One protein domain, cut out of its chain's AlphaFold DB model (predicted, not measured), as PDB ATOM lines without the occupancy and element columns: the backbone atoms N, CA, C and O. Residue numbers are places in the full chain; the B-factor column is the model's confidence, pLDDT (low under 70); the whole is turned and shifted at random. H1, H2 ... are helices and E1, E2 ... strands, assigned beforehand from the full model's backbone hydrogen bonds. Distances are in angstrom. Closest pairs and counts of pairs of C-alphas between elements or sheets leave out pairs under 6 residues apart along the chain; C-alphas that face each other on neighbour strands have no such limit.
ATOM      1  N   GLY A   2     -46.220 -24.209  10.692       53.22
ATOM      2  CA  GLY A   2     -46.368 -22.839  10.173       53.22
ATOM      3  C   GLY A   2     -47.067 -21.931  11.191       53.22
ATOM      4  O   GLY A   2     -47.715 -22.444  12.099       53.22
ATOM      5  N   ALA A   3     -46.925 -20.610  11.068       56.59
ATOM      6  CA  ALA A   3     -47.507 -19.626  11.994       56.59
ATOM      7  C   ALA A   3     -49.014 -19.825  12.238       56.59
ATOM      8  O   ALA A   3     -49.463 -19.899  13.381       56.59
ATOM      9  N   GLU A   4     -49.775 -20.014  11.162       56.00
ATOM     10  CA  GLU A   4     -51.222 -20.238  11.213       56.00
ATOM     11  C   GLU A   4     -51.579 -21.602  11.822       56.00
ATOM     12  O   GLU A   4     -52.547 -21.740  12.564       56.00
ATOM     13  N   GLN A   5     -50.749 -22.616  11.563       54.88
ATOM     14  CA  GLN A   5     -50.942 -23.964  12.085       54.88
ATOM     15  C   GLN A   5     -50.527 -24.080  13.551       54.88
ATOM     16  O   GLN A   5     -51.141 -24.854  14.258       54.88
ATOM     17  N   ALA A   6     -49.544 -23.309  14.024       50.91
ATOM     18  CA  ALA A   6     -49.209 -23.199  15.443       50.91
ATOM     19  C   ALA A   6     -50.302 -22.434  16.200       50.91
ATOM     20  O   ALA A   6     -50.774 -22.919  17.221       50.91
ATOM     21  N   GLY A   7     -50.785 -21.315  15.644       53.78
ATOM     22  CA  GLY A   7     -51.955 -20.615  16.176       53.78
ATOM     23  C   GLY A   7     -53.172 -21.538  16.270       53.78
ATOM     24  O   GLY A   7     -53.792 -21.621  17.321       53.78
ATOM     25  N   ARG A   8     -53.453 -22.320  15.216       48.59
ATOM     26  CA  ARG A   8     -54.530 -23.322  15.216       48.59
ATOM     27  C   ARG A   8     -54.252 -24.554  16.079       48.59
ATOM     28  O   ARG A   8     -55.198 -25.117  16.600       48.59
ATOM     29  N   TYR A   9     -53.013 -25.011  16.232       43.59
ATOM     30  CA  TYR A   9     -52.682 -26.169  17.078       43.59
ATOM     31  C   TYR A   9     -52.945 -25.851  18.552       43.59
ATOM     32  O   TYR A   9     -53.486 -26.683  19.268       43.59
ATOM     33  N   PHE A  10     -52.665 -24.611  18.961       49.31
ATOM     34  CA  PHE A  10     -52.975 -24.107  20.297       49.31
ATOM     35  C   PHE A  10     -54.426 -23.615  20.459       49.31
ATOM     36  O   PHE A  10     -54.898 -23.559  21.587       49.31
ATOM     37  N   SER A  11     -55.149 -23.308  19.369       44.81
ATOM     38  CA  SER A  11     -56.568 -22.899  19.417       44.81
ATOM     39  C   SER A  11     -57.576 -24.035  19.179       44.81
ATOM     40  O   SER A  11     -58.758 -23.872  19.460       44.81
ATOM     41  N   ARG A  12     -57.169 -25.158  18.569       37.59
ATOM     42  CA  ARG A  12     -58.067 -26.278  18.206       37.59
ATOM     43  C   ARG A  12     -58.094 -27.381  19.262       37.59
ATOM     44  O   ARG A  12     -59.009 -28.199  19.257       37.59
ATOM     45  N   GLU A  13     -57.159 -27.338  20.203       40.44
ATOM     46  CA  GLU A  13     -57.379 -27.830  21.553       40.44
ATOM     47  C   GLU A  13     -57.329 -26.622  22.486       40.44
ATOM     48  O   GLU A  13     -56.254 -26.156  22.847       40.44
ATOM     49  N   ASP A  14     -58.502 -26.157  22.916       46.88
ATOM     50  CA  ASP A  14     -58.778 -25.267  24.060       46.88
ATOM     51  C   ASP A  14     -57.949 -25.537  25.348       46.88
ATOM     52  O   ASP A  14     -58.080 -24.852  26.356       46.88
ATOM     53  N   TYR A  15     -57.127 -26.576  25.350       45.81
ATOM     54  CA  TYR A  15     -56.398 -27.176  26.447       45.81
ATOM     55  C   TYR A  15     -55.314 -26.281  27.051       45.81
ATOM     56  O   TYR A  15     -55.164 -26.253  28.264       45.81
ATOM     57  N   TYR A  16     -54.592 -25.501  26.241       49.50
ATOM     58  CA  TYR A  16     -53.536 -24.613  26.748       49.50
ATOM     59  C   TYR A  16     -54.075 -23.288  27.313       49.50
ATOM     60  O   TYR A  16     -53.412 -22.677  28.151       49.50
ATOM     61  N   LEU A  17     -55.259 -22.851  26.862       50.50
ATOM     62  CA  LEU A  17     -55.861 -21.555  27.205       50.50
ATOM     63  C   LEU A  17     -57.003 -21.669  28.236       50.50
ATOM     64  O   LEU A  17     -57.035 -20.864  29.163       50.50
ATOM     65  N   ARG A  18     -57.869 -22.698  28.188       46.00
ATOM     66  CA  ARG A  18     -58.902 -22.929  29.234       46.00
ATOM     67  C   ARG A  18     -58.303 -23.257  30.594       46.00
ATOM     68  O   ARG A  18     -58.895 -22.963  31.625       46.00
ATOM     69  N   GLU A  19     -57.130 -23.874  30.605       44.53
ATOM     70  CA  GLU A  19     -56.385 -24.162  31.828       44.53
ATOM     71  C   GLU A  19     -55.563 -22.943  32.302       44.53
ATOM     72  O   GLU A  19     -55.293 -22.797  33.496       44.53
ATOM     73  N   ALA A  20     -55.224 -22.006  31.406       42.12
ATOM     74  CA  ALA A  20     -54.551 -20.754  31.763       42.12
ATOM     75  C   ALA A  20     -55.453 -19.808  32.580       42.12
ATOM     76  O   ALA A  20     -54.944 -19.086  33.439       42.12
ATOM     77  N   GLU A  21     -56.782 -19.881  32.416       39.28
ATOM     78  CA  GLU A  21     -57.759 -19.190  33.282       39.28
ATOM     79  C   GLU A  21     -57.676 -19.640  34.758       39.28
ATOM     80  O   GLU A  21     -58.148 -18.931  35.646       39.28
ATOM     81  N   GLN A  22     -57.016 -20.770  35.051       40.62
ATOM     82  CA  GLN A  22     -56.725 -21.237  36.415       40.62
ATOM     83  C   GLN A  22     -55.340 -20.801  36.941       40.62
ATOM     84  O   GLN A  22     -54.922 -21.237  38.011       40.62
ATOM     85  N   GLY A  23     -54.609 -19.936  36.224       41.38
ATOM     86  CA  GLY A  23     -53.437 -19.185  36.712       41.38
ATOM     87  C   GLY A  23     -52.143 -19.975  36.988       41.38
ATOM     88  O   GLY A  23     -51.061 -19.384  37.091       41.38
ATOM     89  N   GLU A  24     -52.197 -21.305  37.085       52.47
ATOM     90  CA  GLU A  24     -51.033 -22.146  37.416       52.47
ATOM     91  C   GLU A  24     -50.382 -22.861  36.225       52.47
ATOM     92  O   GLU A  24     -49.339 -23.500  36.398       52.47
ATOM     93  N   ILE A  25     -50.981 -22.776  35.034       66.50
ATOM     94  CA  ILE A  25     -50.737 -23.775  33.987       66.50
ATOM     95  C   ILE A  25     -49.778 -23.284  32.897       66.50
ATOM     96  O   ILE A  25     -48.875 -24.040  32.547       66.50
ATOM     97  N   SER A  26     -49.854 -22.032  32.438       74.25
ATOM     98  CA  SER A  26     -48.936 -21.481  31.424       74.25
ATOM     99  C   SER A  26     -48.253 -20.196  31.893       74.25
ATOM    100  O   SER A  26     -48.887 -19.354  32.526       74.25
ATOM    101  N   ARG A  27     -46.948 -20.035  31.622       84.38
ATOM    102  CA  ARG A  27     -46.170 -18.831  31.969       84.38
ATOM    103  C   ARG A  27     -45.098 -18.483  30.937       84.38
ATOM    104  O   ARG A  27     -44.515 -19.368  30.302       84.38
ATOM    105  N   TRP A  28     -44.800 -17.192  30.832       87.31
ATOM    106  CA  TRP A  28     -43.666 -16.675  30.070       87.31
ATOM    107  C   TRP A  28     -42.338 -16.988  30.765       87.31
ATOM    108  O   TRP A  28     -42.193 -16.823  31.976       87.31
ATOM    109  N   LEU A  29     -41.350 -17.445  29.995       86.31
ATOM    110  CA  LEU A  29     -39.996 -17.727  30.471       86.31
ATOM    111  C   LEU A  29     -38.935 -17.206  29.494       86.31
ATOM    112  O   LEU A  29     -39.162 -17.037  28.295       86.31
ATOM    113  N   GLY A  30     -37.727 -17.027  30.023       85.69
ATOM    114  CA  GLY A  30     -36.552 -16.611  29.260       85.69
ATOM    115  C   GLY A  30     -36.285 -15.111  29.305       85.69
ATOM    116  O   GLY A  30     -37.109 -14.297  29.718       85.69
ATOM    117  N   HIS A  31     -35.080 -14.747  28.897       83.81
ATOM    118  CA  HIS A  31     -34.607 -13.376  28.819       83.81
ATOM    119  C   HIS A  31     -35.356 -12.577  27.751       83.81
ATOM    120  O   HIS A  31     -35.769 -11.457  28.024       83.81
ATOM    121  N   GLY A  32     -35.602 -13.168  26.575       84.06
ATOM    122  CA  GLY A  32     -36.286 -12.474  25.482       84.06
ATOM    123  C   GLY A  32     -37.730 -12.096  25.820       84.06
ATOM    124  O   GLY A  32     -38.202 -11.059  25.356       84.06
ATOM    125  N   ALA A  33     -38.406 -12.904  26.648       87.12
ATOM    126  CA  ALA A  33     -39.734 -12.596  27.176       87.12
ATOM    127  C   ALA A  33     -39.682 -11.378  28.114       87.12
ATOM    128  O   ALA A  33     -40.392 -10.397  27.900       87.12
ATOM    129  N   ARG A  34     -38.748 -11.382  29.076       86.50
ATOM    130  CA  ARG A  34     -38.555 -10.269  30.024       86.50
ATOM    131  C   ARG A  34     -38.196  -8.953  29.343       86.50
ATOM    132  O   ARG A  34     -38.732  -7.919  29.717       86.50
ATOM    133  N   GLU A  35     -37.326  -8.982  28.333       84.56
ATOM    134  CA  GLU A  35     -36.991  -7.791  27.533       84.56
ATOM    135  C   GLU A  35     -38.214  -7.181  26.829       84.56
ATOM    136  O   GLU A  35     -38.197  -6.004  26.481       84.56
ATOM    137  N   ARG A  36     -39.264  -7.980  26.613       84.06
ATOM    138  CA  ARG A  36     -40.514  -7.591  25.943       84.06
ATOM    139  C   ARG A  36     -41.664  -7.340  26.914       84.06
ATOM    140  O   ARG A  36     -42.794  -7.197  26.470       84.06
ATOM    141  N   GLY A  37     -41.393  -7.317  28.220       86.81
ATOM    142  CA  GLY A  37     -42.427  -7.145  29.241       86.81
ATOM    143  C   GLY A  37     -43.388  -8.330  29.366       86.81
ATOM    144  O   GLY A  37     -44.412  -8.203  30.026       86.81
ATOM    145  N   LEU A  38     -43.061  -9.476  28.762       87.81
ATOM    146  CA  LEU A  38     -43.844 -10.703  28.861       87.81
ATOM    147  C   LEU A  38     -43.428 -11.453  30.126       87.81
ATOM    148  O   LEU A  38     -42.364 -12.080  30.171       87.81
ATOM    149  N   ASP A  39     -44.259 -11.362  31.158       85.81
ATOM    150  CA  ASP A  39     -44.060 -12.019  32.447       85.81
ATOM    151  C   ASP A  39     -45.389 -12.549  32.992       85.81
ATOM    152  O   ASP A  39     -46.462 -12.048  32.658       85.81
ATOM    153  N   GLY A  40     -45.323 -13.577  33.835       85.12
ATOM    154  CA  GLY A  40     -46.524 -14.191  34.399       85.12
ATOM    155  C   GLY A  40     -47.285 -15.076  33.398       85.12
ATOM    156  O   GLY A  40     -46.643 -15.738  32.573       85.12
ATOM    157  N   PRO A  41     -48.623 -15.189  33.526       83.44
ATOM    158  CA  PRO A  41     -49.448 -16.051  32.682       83.44
ATOM    159  C   PRO A  41     -49.386 -15.691  31.196       83.44
ATOM    160  O   PRO A  41     -49.276 -14.523  30.840       83.44
ATOM    161  N   VAL A  42     -49.488 -16.695  30.323       82.81
ATOM    162  CA  VAL A  42     -49.484 -16.475  28.868       82.81
ATOM    163  C   VAL A  42     -50.860 -15.992  28.409       82.81
ATOM    164  O   VAL A  42     -51.833 -16.740  28.511       82.81
ATOM    165  N   GLY A  43     -50.940 -14.775  27.865       82.44
ATOM    166  CA  GLY A  43     -52.147 -14.263  27.220       82.44
ATOM    167  C   GLY A  43     -52.317 -14.786  25.788       82.44
ATOM    168  O   GLY A  43     -51.357 -14.857  25.020       82.44
ATOM    169  N   GLU A  44     -53.554 -15.100  25.395       79.38
ATOM    170  CA  GLU A  44     -53.885 -15.585  24.044       79.38
ATOM    171  C   GLU A  44     -53.439 -14.595  22.951       79.38
ATOM    172  O   GLU A  44     -52.745 -14.969  22.003       79.38
ATOM    173  N   GLY A  45     -53.779 -13.310  23.105       83.12
ATOM    174  CA  GLY A  45     -53.434 -12.272  22.129       83.12
ATOM    175  C   GLY A  45     -51.923 -12.112  21.930       83.12
ATOM    176  O   GLY A  45     -51.450 -12.087  20.790       83.12
ATOM    177  N   GLU A  46     -51.169 -12.077  23.030       86.12
ATOM    178  CA  GLU A  46     -49.702 -11.977  23.034       86.12
ATOM    179  C   GLU A  46     -49.062 -13.191  22.355       86.12
ATOM    180  O   GLU A  46     -48.165 -13.063  21.517       86.12
ATOM    181  N   PHE A  47     -49.562 -14.388  22.669       83.50
ATOM    182  CA  PHE A  47     -49.084 -15.627  22.074       83.50
ATOM    183  C   PHE A  47     -49.326 -15.672  20.562       83.50
ATOM    184  O   PHE A  47     -48.421 -16.012  19.791       83.50
ATOM    185  N   HIS A  48     -50.523 -15.293  20.111       83.62
ATOM    186  CA  HIS A  48     -50.832 -15.233  18.686       83.62
ATOM    187  C   HIS A  48     -50.011 -14.166  17.956       83.62
ATOM    188  O   HIS A  48     -49.566 -14.426  16.834       83.62
ATOM    189  N   ALA A  49     -49.769 -13.007  18.575       85.81
ATOM    190  CA  ALA A  49     -48.878 -11.981  18.033       85.81
ATOM    191  C   ALA A  49     -47.464 -12.539  17.826       85.81
ATOM    192  O   ALA A  49     -46.933 -12.481  16.716       85.81
ATOM    193  N   LEU A  50     -46.906 -13.233  18.820       86.56
ATOM    194  CA  LEU A  50     -45.596 -13.878  18.691       86.56
ATOM    195  C   LEU A  50     -45.579 -14.988  17.635       86.56
ATOM    196  O   LEU A  50     -44.637 -15.072  16.842       86.56
ATOM    197  N   CYS A  51     -46.641 -15.792  17.534       83.94
ATOM    198  CA  CYS A  51     -46.785 -16.776  16.457       83.94
ATOM    199  C   CYS A  51     -46.806 -16.116  15.072       83.94
ATOM    200  O   CYS A  51     -46.313 -16.710  14.113       83.94
ATOM    201  N   ARG A  52     -47.294 -14.875  14.964       82.88
ATOM    202  CA  ARG A  52     -47.226 -14.012  13.768       82.88
ATOM    203  C   ARG A  52     -45.992 -13.115  13.708       82.88
ATOM    204  O   ARG A  52     -45.773 -12.471  12.686       82.88
ATOM    205  N   GLY A  53     -45.095 -13.208  14.683       85.12
ATOM    206  CA  GLY A  53     -43.753 -12.619  14.622       85.12
ATOM    207  C   GLY A  53     -43.800 -11.140  14.919       85.12
ATOM    208  O   GLY A  53     -42.970 -10.377  14.426       85.12
ATOM    209  N   GLU A  54     -44.811 -10.768  15.683       87.12
ATOM    210  CA  GLU A  54     -45.120  -9.443  16.161       87.12
ATOM    211  C   GLU A  54     -44.842  -9.426  17.665       87.12
ATOM    212  O   GLU A  54     -44.967 -10.449  18.346       87.12
ATOM    213  N   ASP A  55     -44.404  -8.283  18.177       85.25
ATOM    214  CA  ASP A  55     -44.422  -8.031  19.613       85.25
ATOM    215  C   ASP A  55     -45.864  -7.735  20.089       85.25
ATOM    216  O   ASP A  55     -46.783  -7.646  19.265       85.25
ATOM    217  N   PRO A  56     -46.100  -7.617  21.409       80.56
ATOM    218  CA  PRO A  56     -47.430  -7.316  21.944       80.56
ATOM    219  C   PRO A  56     -48.030  -5.991  21.449       80.56
ATOM    220  O   PRO A  56     -49.250  -5.864  21.400       80.56
ATOM    221  N   ASP A  57     -47.193  -5.042  21.020       84.19
ATOM    222  CA  ASP A  57     -47.610  -3.761  20.438       84.19
ATOM    223  C   ASP A  57     -47.930  -3.872  18.930       84.19
ATOM    224  O   ASP A  57     -48.268  -2.883  18.273       84.19
ATOM    225  N   GLY A  58     -47.826  -5.075  18.352       82.44
ATOM    226  CA  GLY A  58     -48.088  -5.357  16.939       82.44
ATOM    227  C   GLY A  58     -46.918  -5.025  16.009       82.44
ATOM    228  O   GLY A  58     -47.050  -5.097  14.783       82.44
ATOM    229  N   ARG A  59     -45.752  -4.668  16.550       85.12
ATOM    230  CA  ARG A  59     -44.563  -4.351  15.763       85.12
ATOM    231  C   ARG A  59     -43.910  -5.631  15.267       85.12
ATOM    232  O   ARG A  59     -43.668  -6.570  16.018       85.12
ATOM    233  N   ARG A  60     -43.565  -5.666  13.981       84.81
ATOM    234  CA  ARG A  60     -42.907  -6.827  13.373       84.81
ATOM    235  C   ARG A  60     -41.488  -6.994  13.934       84.81
ATOM    236  O   ARG A  60     -40.663  -6.092  13.802       84.81
ATOM    237  N   ILE A  61     -41.204  -8.158  14.519       82.25
ATOM    238  CA  ILE A  61     -39.904  -8.510  15.122       82.25
ATOM    239  C   ILE A  61     -39.173  -9.642  14.387       82.25
ATOM    240  O   ILE A  61     -38.006  -9.905  14.674       82.25
ATOM    241  N   VAL A  62     -39.835 -10.306  13.434       79.56
ATOM    242  CA  VAL A  62     -39.236 -11.326  12.559       79.56
ATOM    243  C   VAL A  62     -39.638 -11.051  11.114       79.56
ATOM    244  O   VAL A  62     -40.804 -10.776  10.836       79.56
ATOM    245  N   GLU A  63     -38.687 -11.148  10.186       80.12
ATOM    246  CA  GLU A  63     -38.981 -11.010   8.760       80.12
ATOM    247  C   GLU A  63     -39.890 -12.150   8.265       80.12
ATOM    248  O   GLU A  63     -39.655 -13.324   8.586       80.12
ATOM    249  N   PRO A  64     -40.933 -11.840   7.474       76.75
ATOM    250  CA  PRO A  64     -41.794 -12.859   6.905       76.75
ATOM    251  C   PRO A  64     -41.023 -13.663   5.860       76.75
ATOM    252  O   PRO A  64     -40.357 -13.119   4.979       76.75
ATOM    253  N   ARG A  65     -41.155 -14.987   5.921       78.12
ATOM    254  CA  ARG A  65     -40.670 -15.866   4.858       78.12
ATOM    255  C   ARG A  65     -41.832 -16.171   3.932       78.12
ATOM    256  O   ARG A  65     -42.731 -16.909   4.319       78.12
ATOM    257  N   LEU A  66     -41.809 -15.598   2.734       82.69
ATOM    258  CA  LEU A  66     -42.839 -15.820   1.726       82.69
ATOM    259  C   LEU A  66     -42.420 -16.949   0.786       82.69
ATOM    260  O   LEU A  66     -41.275 -17.006   0.330       82.69
ATOM    261  N   SER A  67     -43.351 -17.836   0.466       80.38
ATOM    262  CA  SER A  67     -43.203 -18.775  -0.641       80.38
ATOM    263  C   SER A  67     -44.466 -18.787  -1.475       80.38
ATOM    264  O   SER A  67     -45.545 -18.463  -0.987       80.38
ATOM    265  N   ARG A  68     -44.324 -19.167  -2.740       84.62
ATOM    266  CA  ARG A  68     -45.462 -19.268  -3.640       84.62
ATOM    267  C   ARG A  68     -46.284 -20.508  -3.296       84.62
ATOM    268  O   ARG A  68     -45.727 -21.607  -3.249       84.62
ATOM    269  N   ASP A  69     -47.570 -20.318  -3.051       83.56
ATOM    270  CA  ASP A  69     -48.524 -21.409  -2.934       83.56
ATOM    271  C   ASP A  69     -48.589 -22.168  -4.268       83.56
ATOM    272  O   ASP A  69     -48.573 -21.562  -5.343       83.56
ATOM    273  N   LYS A  70     -48.580 -23.502  -4.212       82.56
ATOM    274  CA  LYS A  70     -48.529 -24.340  -5.420       82.56
ATOM    275  C   LYS A  70     -49.877 -24.438  -6.133       82.56
ATOM    276  O   LYS A  70     -49.885 -24.753  -7.319       82.56
ATOM    277  N   GLU A  71     -50.974 -24.204  -5.424       85.25
ATOM    278  CA  GLU A  71     -52.339 -24.313  -5.932       85.25
ATOM    279  C   GLU A  71     -52.860 -22.953  -6.399       85.25
ATOM    280  O   GLU A  71     -53.390 -22.851  -7.504       85.25
ATOM    281  N   THR A  72     -52.669 -21.897  -5.602       86.12
ATOM    282  CA  THR A  72     -53.197 -20.555  -5.915       86.12
ATOM    283  C   THR A  72     -52.181 -19.648  -6.607       86.12
ATOM    284  O   THR A  72     -52.557 -18.667  -7.247       86.12
ATOM    285  N   GLY A  73     -50.881 -19.949  -6.507       84.81
ATOM    286  CA  GLY A  73     -49.811 -19.115  -7.061       84.81
ATOM    287  C   GLY A  73     -49.532 -17.826  -6.272       84.81
ATOM    288  O   GLY A  73     -48.629 -17.065  -6.656       84.81
ATOM    289  N   GLU A  74     -50.265 -17.587  -5.184       86.44
ATOM    290  CA  GLU A  74     -50.124 -16.418  -4.315       86.44
ATOM    291  C   GLU A  74     -48.901 -16.530  -3.398       86.44
ATOM    292  O   GLU A  74     -48.377 -17.615  -3.141       86.44
ATOM    293  N   LEU A  75     -48.405 -15.389  -2.913       81.00
ATOM    294  CA  LEU A  75     -47.343 -15.371  -1.910       81.00
ATOM    295  C   LEU A  75     -47.955 -15.592  -0.527       81.00
ATOM    296  O   LEU A  75     -48.688 -14.740  -0.033       81.00
ATOM    297  N   VAL A  76     -47.602 -16.707   0.108       81.75
ATOM    298  CA  VAL A  76     -48.052 -17.065   1.458       81.75
ATOM    299  C   VAL A  76     -46.880 -17.074   2.434       81.75
ATOM    300  O   VAL A  76     -45.759 -17.463   2.088       81.75
ATOM    301  N   GLU A  77     -47.126 -16.637   3.670       79.62
ATOM    302  CA  GLU A  77     -46.121 -16.675   4.732       79.62
ATOM    303  C   GLU A  77     -45.944 -18.110   5.248       79.62
ATOM    304  O   GLU A  77     -46.837 -18.691   5.858       79.62
ATOM    305  N   THR A  78     -44.765 -18.689   5.032       77.50
ATOM    306  CA  THR A  78     -44.437 -20.078   5.399       77.50
ATOM    307  C   THR A  78     -43.454 -20.190   6.545       77.50
ATOM    308  O   THR A  78     -42.890 -21.260   6.804       77.50
ATOM    309  N   ARG A  79     -43.232 -19.097   7.278       77.81
ATOM    310  CA  ARG A  79     -42.317 -19.150   8.408       77.81
ATOM    311  C   ARG A  79     -42.849 -20.063   9.516       77.81
ATOM    312  O   ARG A  79     -44.052 -20.186   9.759       77.81
ATOM    313  N   ARG A  80     -41.910 -20.683  10.228       74.81
ATOM    314  CA  ARG A  80     -42.201 -21.472  11.424       74.81
ATOM    315  C   ARG A  80     -42.500 -20.525  12.590       74.81
ATOM    316  O   ARG A  80     -41.702 -19.630  12.847       74.81
ATOM    317  N   ALA A  81     -43.611 -20.741  13.295       80.12
ATOM    318  CA  ALA A  81     -43.980 -19.928  14.463       80.12
ATOM    319  C   ALA A  81     -43.016 -20.133  15.643       80.12
ATOM    320  O   ALA A  81     -42.632 -19.183  16.310       80.12
ATOM    321  N   GLY A  82     -42.605 -21.383  15.869       81.25
ATOM    322  CA  GLY A  82     -41.719 -21.755  16.964       81.25
ATOM    323  C   GLY A  82     -41.412 -23.250  16.989       81.25
ATOM    324  O   GLY A  82     -41.852 -24.019  16.121       81.25
ATOM    325  N   ASN A  83     -40.631 -23.658  17.985       81.25
ATOM    326  CA  ASN A  83     -40.354 -25.057  18.296       81.25
ATOM    327  C   ASN A  83     -41.196 -25.474  19.500       81.25
ATOM    328  O   ASN A  83     -41.253 -24.734  20.473       81.25
ATOM    329  N   ASP A  84     -41.803 -26.656  19.425       81.75
ATOM    330  CA  ASP A  84     -42.464 -27.273  20.570       81.75
ATOM    331  C   ASP A  84     -41.510 -28.296  21.199       81.75
ATOM    332  O   ASP A  84     -40.827 -29.037  20.482       81.75
ATOM    333  N   CYS A  85     -41.394 -28.277  22.523       82.00
ATOM    334  CA  CYS A  85     -40.497 -29.125  23.302       82.00
ATOM    335  C   CYS A  85     -41.270 -29.726  24.477       82.00
ATOM    336  O   CYS A  85     -41.392 -29.111  25.534       82.00
TER     337      CYS A  85
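What this domain is: This is residues 2 to 85 of the 159 residues of the protein "TrwC domain-containing protein" of Geomonas limicola (UniProt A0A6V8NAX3). Two helices, H1 and H4, lie side by side in the body of an elongated model, with the small strand hairpin of E2 and E3 towards one end of its length and the short pieces H2, E1 and H3 towards the other. A long stretch without named elements, residues 53 to 65, leads from H4 to the hairpin. The 84 printed residues hold four named helices and three named strands, in the order H1, H2, E1, H3, H4, E2, E3; the one sheet has the order E2 - E3, antiparallel. The class is mixed, helices and strands, with 38 residues in named elements, under half of those printed. The whole is only just loose, close to compact, with a radius of gyration of the C-alphas of 14.3 A and spans of 44 by 29 by 23 A.

How they stand to each other: H1, residues 3 to 12, touches H4, residues 44 to 52, at a shallow tilt of 28 degrees, opposite ways; their closest C-alphas are those of Ala 3 and Cys 51, 5.3 A apart. H1 and H2, residues 15 to 18, only just touch, and only at the corner by their link, with 3 pairs of C-alphas within 8 A; the closest are those of Phe 10 and Tyr 16, 6.5 A apart. H2 and H4 are close but not clearly touching, the C-alphas of Leu 17 and Glu 44 being closest at 7.0 A. E1, residues 26 to 29, pairs with no named strand and meets H3, residues 31 to 35, only through their link. H3 and H4 are apart. E2, residues 66 to 68, and E3, residues 75 to 77, form a hairpin, antiparallel at 136 degrees; N 67 and O 76, and N 76 and O 67, are within hydrogen-bond range, each at 2.9 A. In H1, H3 and H4 every O i to N i+4 pair is within hydrogen-bond range; H2 is too short for such a pair, and its 1 pair of O i and N i+3 is not within range.

Where its parts are: H1 begins at C-alpha 3, (-47.507, -19.626, 11.994), and is 13.9 A long; H2 is 5.7 A. E1 measures 9.7 A and H3 6.2 A. H4 begins at C-alpha 44, (-53.885, -15.585, 24.044), and is 12.3 A long. E2 and E3 are 6.9 A each, and E3 ends at C-alpha 77, (-46.121, -16.675, 4.732).

The domain as a whole: The two C-alphas farthest apart, those of Glu 24 and Gly 73, are 44.6 A apart. The printed part has no cut. The link from H4 to E2, 13 residues, is long; the links H1 to H2 and E1 to H3 are tight. The mean pLDDT of the printed part is 73.1, and residues 2 to 25 are under 70.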